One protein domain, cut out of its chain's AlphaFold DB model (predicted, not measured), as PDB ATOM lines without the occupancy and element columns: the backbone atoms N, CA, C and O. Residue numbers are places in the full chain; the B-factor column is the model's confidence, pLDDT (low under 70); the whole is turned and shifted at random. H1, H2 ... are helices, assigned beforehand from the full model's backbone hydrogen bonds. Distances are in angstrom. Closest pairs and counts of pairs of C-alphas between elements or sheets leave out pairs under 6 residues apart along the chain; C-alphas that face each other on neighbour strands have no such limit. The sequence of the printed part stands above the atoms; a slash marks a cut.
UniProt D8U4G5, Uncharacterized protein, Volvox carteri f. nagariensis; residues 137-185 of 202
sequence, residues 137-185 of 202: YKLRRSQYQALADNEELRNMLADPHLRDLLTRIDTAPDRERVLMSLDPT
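This is residues 137 to 185 of the 202 residues of an uncharacterized protein of Volvox carteri f. nagariensis (UniProt D8U4G5). The domain is an open arch of helices: H1 makes one leg, H2 turns across the top, and H3 runs back as the other leg, with a hollow between the two legs. At the far end of H3 the chain turns a corner into the short H4, which folds back and is followed by a short tail, residues 182 to 185. The printed part has 49 residues with four named helices, in the order H1, H2, H3, H4, and no named strand; its class is all helix. It is loose, with a radius of gyration of the C-alphas of 12.7 A, and its C-alphas span 29 by 25 by 20 A.

H1, residues 141 to 149, is close to but not clearly touching H2, residues 151 to 157. Their closest C-alphas, those of Leu 147 and Leu 153, are 7.0 A apart, and their lines stand about perpendicular at 87 degrees. H2 is in turn close to but not clearly touching H3, residues 160 to 171. The closest C-alphas of that pair, those of Leu 157 and Arg 163, are 6.2 A apart, and the lines stand about perpendicular at 74 degrees. H3 and H4, residues 175 to 181, only just touch, with 3 pairs of C-alphas within 8 A, and they touch only at the corner by their link. H3 touches H4 with residue 169 alone; the closest C-alphas, those of Ile 169 and Arg 175, are 5.7 A apart. These two helices run opposite ways at a steep tilt of 48 degrees. H1 is apart from H3 and from H4, and H2 is apart from H4. In H1, H2, H3 and H4 every backbone O i to N i+4 pair is within hydrogen-bond range.

H1 begins at C-alpha 141, at (-28.011, -0.218, 44.460), and is 12.5 A from first to last C-alpha. H2 measures 9.6 A. H3, the longest helix with 12 residues, begins at C-alpha 160, at (-19.583, -17.775, 27.761), and measures 16.3 A. H4 measures 10.0 A and ends at C-alpha 181, at (-35.797, -12.129, 18.759).

The two C-alphas farthest apart, those of Ser 142 and Thr 185, are 32.2 A apart. Residues 137 to 156, 158 to 164 and 171 to 176 stand free. The printed part has no cut, and its three links between helices are tight. The mean pLDDT of the printed part is 76.7; residue 137, residues 176 to 177, residue 180 and residues 182 to 185 are under 70.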
ATOM      1  N   TYR A 137     -39.239   0.363  38.129       59.28
ATOM      2  CA  TYR A 137     -38.566  -0.483  37.137       59.28
ATOM      3  C   TYR A 137     -37.033  -0.477  37.269       59.28
ATOM      4  O   TYR A 137     -36.352  -1.256  36.598       59.28
ATOM      5  N   LYS A 138     -36.462   0.390  38.122       75.88
ATOM      6  CA  LYS A 138     -35.013   0.498  38.337       75.88
ATOM      7  C   LYS A 138     -34.623  -0.198  39.633       75.88
ATOM      8  O   LYS A 138     -35.050   0.173  40.722       75.88
ATOM      9  N   LEU A 139     -33.742  -1.188  39.525       78.19
ATOM     10  CA  LEU A 139     -33.200  -1.857  40.702       78.19
ATOM     11  C   LEU A 139     -32.390  -0.868  41.553       78.19
ATOM     12  O   LEU A 139     -31.569  -0.093  41.054       78.19
ATOM     13  N   ARG A 140     -32.595  -0.913  42.869       83.56
ATOM     14  CA  ARG A 140     -31.817  -0.125  43.831       83.56
ATOM     15  C   ARG A 140     -30.393  -0.675  43.922       83.56
ATOM     16  O   ARG A 140     -30.154  -1.868  43.744       83.56
ATOM     17  N   ARG A 141     -29.429   0.173  44.297       83.00
ATOM     18  CA  ARG A 141     -28.011  -0.218  44.460       83.00
ATOM     19  C   ARG A 141     -27.817  -1.433  45.380       83.00
ATOM     20  O   ARG A 141     -26.967  -2.272  45.112       83.00
ATOM     21  N   SER A 142     -28.625  -1.548  46.433       77.81
ATOM     22  CA  SER A 142     -28.617  -2.700  47.343       77.81
ATOM     23  C   SER A 142     -29.077  -4.002  46.679       77.81
ATOM     24  O   SER A 142     -28.562  -5.067  47.004       77.81
ATOM     25  N   GLN A 143     -30.005  -3.932  45.724       79.00
ATOM     26  CA  GLN A 143     -30.479  -5.095  44.971       79.00
ATOM     27  C   GLN A 143     -29.433  -5.552  43.948       79.00
ATOM     28  O   GLN A 143     -29.212  -6.750  43.811       79.00
ATOM     29  N   TYR A 144     -28.717  -4.622  43.306       81.00
ATOM     30  CA  TYR A 144     -27.558  -4.972  42.475       81.00
ATOM     31  C   TYR A 144     -26.458  -5.671  43.278       81.00
ATOM     32  O   TYR A 144     -25.890  -6.649  42.798       81.00
ATOM     33  N   GLN A 145     -26.192  -5.214  44.505       82.12
ATOM     34  CA  GLN A 145     -25.226  -5.868  45.389       82.12
ATOM     35  C   GLN A 145     -25.668  -7.298  45.737       82.12
ATOM     36  O   GLN A 145     -24.886  -8.230  45.597       82.12
ATOM     37  N   ALA A 146     -26.944  -7.495  46.084       79.44
ATOM     38  CA  ALA A 146     -27.487  -8.823  46.367       79.44
ATOM     39  C   ALA A 146     -27.434  -9.772  45.151       79.44
ATOM     40  O   ALA A 146     -27.185 -10.965  45.310       79.44
ATOM     41  N   LEU A 147     -27.638  -9.254  43.935       81.88
ATOM     42  CA  LEU A 147     -27.492 -10.032  42.698       81.88
ATOM     43  C   LEU A 147     -26.027 -10.375  42.395       81.88
ATOM     44  O   LEU A 147     -25.758 -11.459  41.887       81.88
ATOM     45  N   ALA A 148     -25.086  -9.486  42.721       80.00
ATOM     46  CA  ALA A 148     -23.654  -9.741  42.569       80.00
ATOM     47  C   ALA A 148     -23.144 -10.801  43.560       80.00
ATOM     48  O   ALA A 148     -22.312 -11.635  43.204       80.00
ATOM     49  N   ASP A 149     -23.679 -10.799  44.783       82.31
ATOM     50  CA  ASP A 149     -23.308 -11.757  45.828       82.31
ATOM     51  C   ASP A 149     -23.969 -13.136  45.621       82.31
ATOM     52  O   ASP A 149     -23.513 -14.136  46.182       82.31
ATOM     53  N   ASN A 150     -24.985 -13.239  44.760       86.94
ATOM     54  CA  ASN A 150     -25.655 -14.498  44.439       86.94
ATOM     55  C   ASN A 150     -24.718 -15.457  43.670       86.94
ATOM     56  O   ASN A 150     -24.249 -15.167  42.568       86.94
ATOM     57  N   GLU A 151     -24.432 -16.617  44.264       80.94
ATOM     58  CA  GLU A 151     -23.530 -17.632  43.701       80.94
ATOM     59  C   GLU A 151     -24.090 -18.314  42.448       80.94
ATOM     60  O   GLU A 151     -23.340 -18.596  41.517       80.94
ATOM     61  N   GLU A 152     -25.401 -18.535  42.377       78.69
ATOM     62  CA  GLU A 152     -26.046 -19.155  41.217       78.69
ATOM     63  C   GLU A 152     -25.988 -18.230  40.002       78.69
ATOM     64  O   GLU A 152     -25.642 -18.667  38.906       78.69
ATOM     65  N   LEU A 153     -26.244 -16.933  40.201       78.81
ATOM     66  CA  LEU A 153     -26.083 -15.926  39.153       78.81
ATOM     67  C   LEU A 153     -24.629 -15.817  38.702       78.81
ATOM     68  O   LEU A 153     -24.381 -15.751  37.503       78.81
ATOM     69  N   ARG A 154     -23.659 -15.872  39.621       79.44
ATOM     70  CA  ARG A 154     -22.231 -15.901  39.264       79.44
ATOM     71  C   ARG A 154     -21.858 -17.148  38.460       79.44
ATOM     72  O   ARG A 154     -21.122 -17.029  37.483       79.44
ATOM     73  N   ASN A 155     -22.400 -18.311  38.813       79.75
ATOM     74  CA  ASN A 155     -22.180 -19.558  38.080       79.75
ATOM     75  C   ASN A 155     -22.840 -19.539  36.695       79.75
ATOM     76  O   ASN A 155     -22.241 -20.000  35.729       79.75
ATOM     77  N   MET A 156     -24.034 -18.957  36.563       76.81
ATOM     78  CA  MET A 156     -24.679 -18.766  35.259       76.81
ATOM     79  C   MET A 156     -23.929 -17.741  34.403       76.81
ATOM     80  O   MET A 156     -23.725 -17.959  33.215       76.81
ATOM     81  N   LEU A 157     -23.451 -16.648  35.000       79.69
ATOM     82  CA  LEU A 157     -22.621 -15.647  34.324       79.69
ATOM     83  C   LEU A 157     -21.219 -16.163  33.978       79.69
ATOM     84  O   LEU A 157     -20.509 -15.498  33.227       79.69
ATOM     85  N   ALA A 158     -20.805 -17.325  34.487       80.62
ATOM     86  CA  ALA A 158     -19.595 -18.000  34.034       80.62
ATOM     87  C   ALA A 158     -19.778 -18.668  32.656       80.62
ATOM     88  O   ALA A 158     -18.777 -18.966  32.005       80.62
ATOM     89  N   ASP A 159     -21.020 -18.855  32.185       85.12
ATOM     90  CA  ASP A 159     -21.319 -19.369  30.846       85.12
ATOM     91  C   ASP A 159     -20.930 -18.333  29.764       85.12
ATOM     92  O   ASP A 159     -21.495 -17.230  29.727       85.12
ATOM     93  N   PRO A 160     -19.991 -18.662  28.851       78.56
ATOM     94  CA  PRO A 160     -19.583 -17.775  27.761       78.56
ATOM     95  C   PRO A 160     -20.749 -17.339  26.869       78.56
ATOM     96  O   PRO A 160     -20.802 -16.188  26.440       78.56
ATOM     97  N   HIS A 161     -21.713 -18.226  26.619       74.88
ATOM     98  CA  HIS A 161     -22.830 -17.943  25.725       74.88
ATOM     99  C   HIS A 161     -23.812 -16.942  26.344       74.88
ATOM    100  O   HIS A 161     -24.311 -16.043  25.662       74.88
ATOM    101  N   LEU A 162     -24.066 -17.051  27.651       77.44
ATOM    102  CA  LEU A 162     -24.904 -16.090  28.366       77.44
ATOM    103  C   LEU A 162     -24.245 -14.706  28.414       77.44
ATOM    104  O   LEU A 162     -24.927 -13.698  28.229       77.44
ATOM    105  N   ARG A 163     -22.920 -14.639  28.600       81.75
ATOM    106  CA  ARG A 163     -22.164 -13.375  28.548       81.75
ATOM    107  C   ARG A 163     -22.236 -12.724  27.169       81.75
ATOM    108  O   ARG A 163     -22.461 -11.516  27.083       81.75
ATOM    109  N   ASP A 164     -22.103 -13.503  26.102       80.56
ATOM    110  CA  ASP A 164     -22.232 -13.004  24.729       80.56
ATOM    111  C   ASP A 164     -23.652 -12.500  24.437       80.56
ATOM    112  O   ASP A 164     -23.837 -11.468  23.796       80.56
ATOM    113  N   LEU A 165     -24.684 -13.169  24.955       81.44
ATOM    114  CA  LEU A 165     -26.059 -12.685  24.838       81.44
ATOM    115  C   LEU A 165     -26.286 -11.380  25.608       81.44
ATOM    116  O   LEU A 165     -26.844 -10.437  25.050       81.44
ATOM    117  N   LEU A 166     -25.829 -11.297  26.859       83.25
ATOM    118  CA  LEU A 166     -25.973 -10.094  27.683       83.25
ATOM    119  C   LEU A 166     -25.226  -8.900  27.083       83.25
ATOM    120  O   LEU A 166     -25.773  -7.802  27.027       83.25
ATOM    121  N   THR A 167     -24.014  -9.111  26.568       84.25
ATOM    122  CA  THR A 167     -23.251  -8.055  25.885       84.25
ATOM    123  C   THR A 167     -23.919  -7.618  24.585       84.25
ATOM    124  O   THR A 167     -23.976  -6.419  24.312       84.25
ATOM    125  N   ARG A 168     -24.497  -8.541  23.803       81.38
ATOM    126  CA  ARG A 168     -25.284  -8.198  22.605       81.38
ATOM    127  C   ARG A 168     -26.537  -7.396  22.938       81.38
ATOM    128  O   ARG A 168     -26.865  -6.486  22.188       81.38
ATOM    129  N   ILE A 169     -27.224  -7.712  24.033       82.62
ATOM    130  CA  ILE A 169     -28.394  -6.944  24.483       82.62
ATOM    131  C   ILE A 169     -27.962  -5.549  24.948       82.62
ATOM    132  O   ILE A 169     -28.596  -4.566  24.577       82.62
ATOM    133  N   ASP A 170     -26.880  -5.435  25.720       83.56
ATOM    134  CA  ASP A 170     -26.454  -4.147  26.279       83.56
ATOM    135  C   ASP A 170     -25.910  -3.184  25.209       83.56
ATOM    136  O   ASP A 170     -26.195  -1.984  25.240       83.56
ATOM    137  N   THR A 171     -25.197  -3.722  24.213       82.25
ATOM    138  CA  THR A 171     -24.626  -2.954  23.092       82.25
ATOM    139  C   THR A 171     -25.600  -2.710  21.937       82.25
ATOM    140  O   THR A 171     -25.287  -1.933  21.032       82.25
ATOM    141  N   ALA A 172     -26.780  -3.339  21.937       80.75
ATOM    142  CA  ALA A 172     -27.760  -3.150  20.877       80.75
ATOM    143  C   ALA A 172     -28.408  -1.752  20.944       80.75
ATOM    144  O   ALA A 172     -28.849  -1.330  22.016       80.75
ATOM    145  N   PRO A 173     -28.553  -1.058  19.796       73.88
ATOM    146  CA  PRO A 173     -29.261   0.223  19.729       73.88
ATOM    147  C   PRO A 173     -30.776   0.072  19.948       73.88
ATOM    148  O   PRO A 173     -31.434   1.032  20.329       73.88
ATOM    149  N   ASP A 174     -31.319  -1.129  19.724       76.94
ATOM    150  CA  ASP A 174     -32.730  -1.473  19.903       76.94
ATOM    151  C   ASP A 174     -32.841  -2.761  20.735       76.94
ATOM    152  O   ASP A 174     -32.841  -3.887  20.225       76.94
ATOM    153  N   ARG A 175     -32.843  -2.576  22.058       75.62
ATOM    154  CA  ARG A 175     -32.787  -3.654  23.055       75.62
ATOM    155  C   ARG A 175     -34.050  -4.507  23.047       75.62
ATOM    156  O   ARG A 175     -33.972  -5.726  23.188       75.62
ATOM    157  N   GLU A 176     -35.204  -3.879  22.841       67.12
ATOM    158  CA  GLU A 176     -36.507  -4.548  22.835       67.12
ATOM    159  C   GLU A 176     -36.618  -5.524  21.669       67.12
ATOM    160  O   GLU A 176     -37.031  -6.670  21.848       67.12
ATOM    161  N   ARG A 177     -36.148  -5.125  20.485       68.12
ATOM    162  CA  ARG A 177     -36.152  -5.996  19.309       68.12
ATOM    163  C   ARG A 177     -35.226  -7.200  19.459       68.12
ATOM    164  O   ARG A 177     -35.570  -8.293  19.010       68.12
ATOM    165  N   VAL A 178     -34.073  -7.024  20.110       70.81
ATOM    166  CA  VAL A 178     -33.174  -8.144  20.425       70.81
ATOM    167  C   VAL A 178     -33.843  -9.093  21.416       70.81
ATOM    168  O   VAL A 178     -33.874 -10.293  21.151       70.81
ATOM    169  N   LEU A 179     -34.457  -8.576  22.482       70.94
ATOM    170  CA  LEU A 179     -35.183  -9.383  23.468       70.94
ATOM    171  C   LEU A 179     -36.354 -10.163  22.851       70.94
ATOM    172  O   LEU A 179     -36.539 -11.329  23.182       70.94
ATOM    173  N   MET A 180     -37.090  -9.575  21.904       69.12
ATOM    174  CA  MET A 180     -38.165 -10.265  21.174       69.12
ATOM    175  C   MET A 180     -37.654 -11.315  20.177       69.12
ATOM    176  O   MET A 180     -38.372 -12.258  19.858       69.12
ATOM    177  N   SER A 181     -36.426 -11.162  19.672       70.69
ATOM    178  CA  SER A 181     -35.797 -12.129  18.759       70.69
ATOM    179  C   SER A 181     -35.158 -13.328  19.470       70.69
ATOM    180  O   SER A 181     -34.801 -14.317  18.823       70.69
ATOM    181  N   LEU A 182     -35.007 -13.249  20.795       69.31
ATOM    182  CA  LEU A 182     -34.521 -14.350  21.615       69.31
ATOM    183  C   LEU A 182     -35.669 -15.336  21.852       69.31
ATOM    184  O   LEU A 182     -36.477 -15.179  22.762       69.31
ATOM    185  N   ASP A 183     -35.729 -16.368  21.009       56.72
ATOM    186  CA  ASP A 183     -36.617 -17.516  21.199       56.72
ATOM    187  C   ASP A 183     -36.383 -18.135  22.595       56.72
ATOM    188  O   ASP A 183     -35.292 -18.666  22.844       56.72
ATOM    189  N   PRO A 184     -37.391 -18.177  23.490       55.53
ATOM    190  CA  PRO A 184     -37.253 -18.794  24.816       55.53
ATOM    191  C   PRO A 184     -37.005 -20.311  24.741       55.53
ATOM    192  O   PRO A 184     -36.645 -20.937  25.732       55.53
ATOM    193  N   THR A 185     -37.184 -20.908  23.562       51.00
ATOM    194  CA  THR A 185     -36.969 -22.329  23.259       51.00
ATOM    195  C   THR A 185     -35.565 -22.643  22.732       51.00
ATOM    196  O   THR A 185     -35.201 -23.814  22.658       51.00
TER     197      THR A 185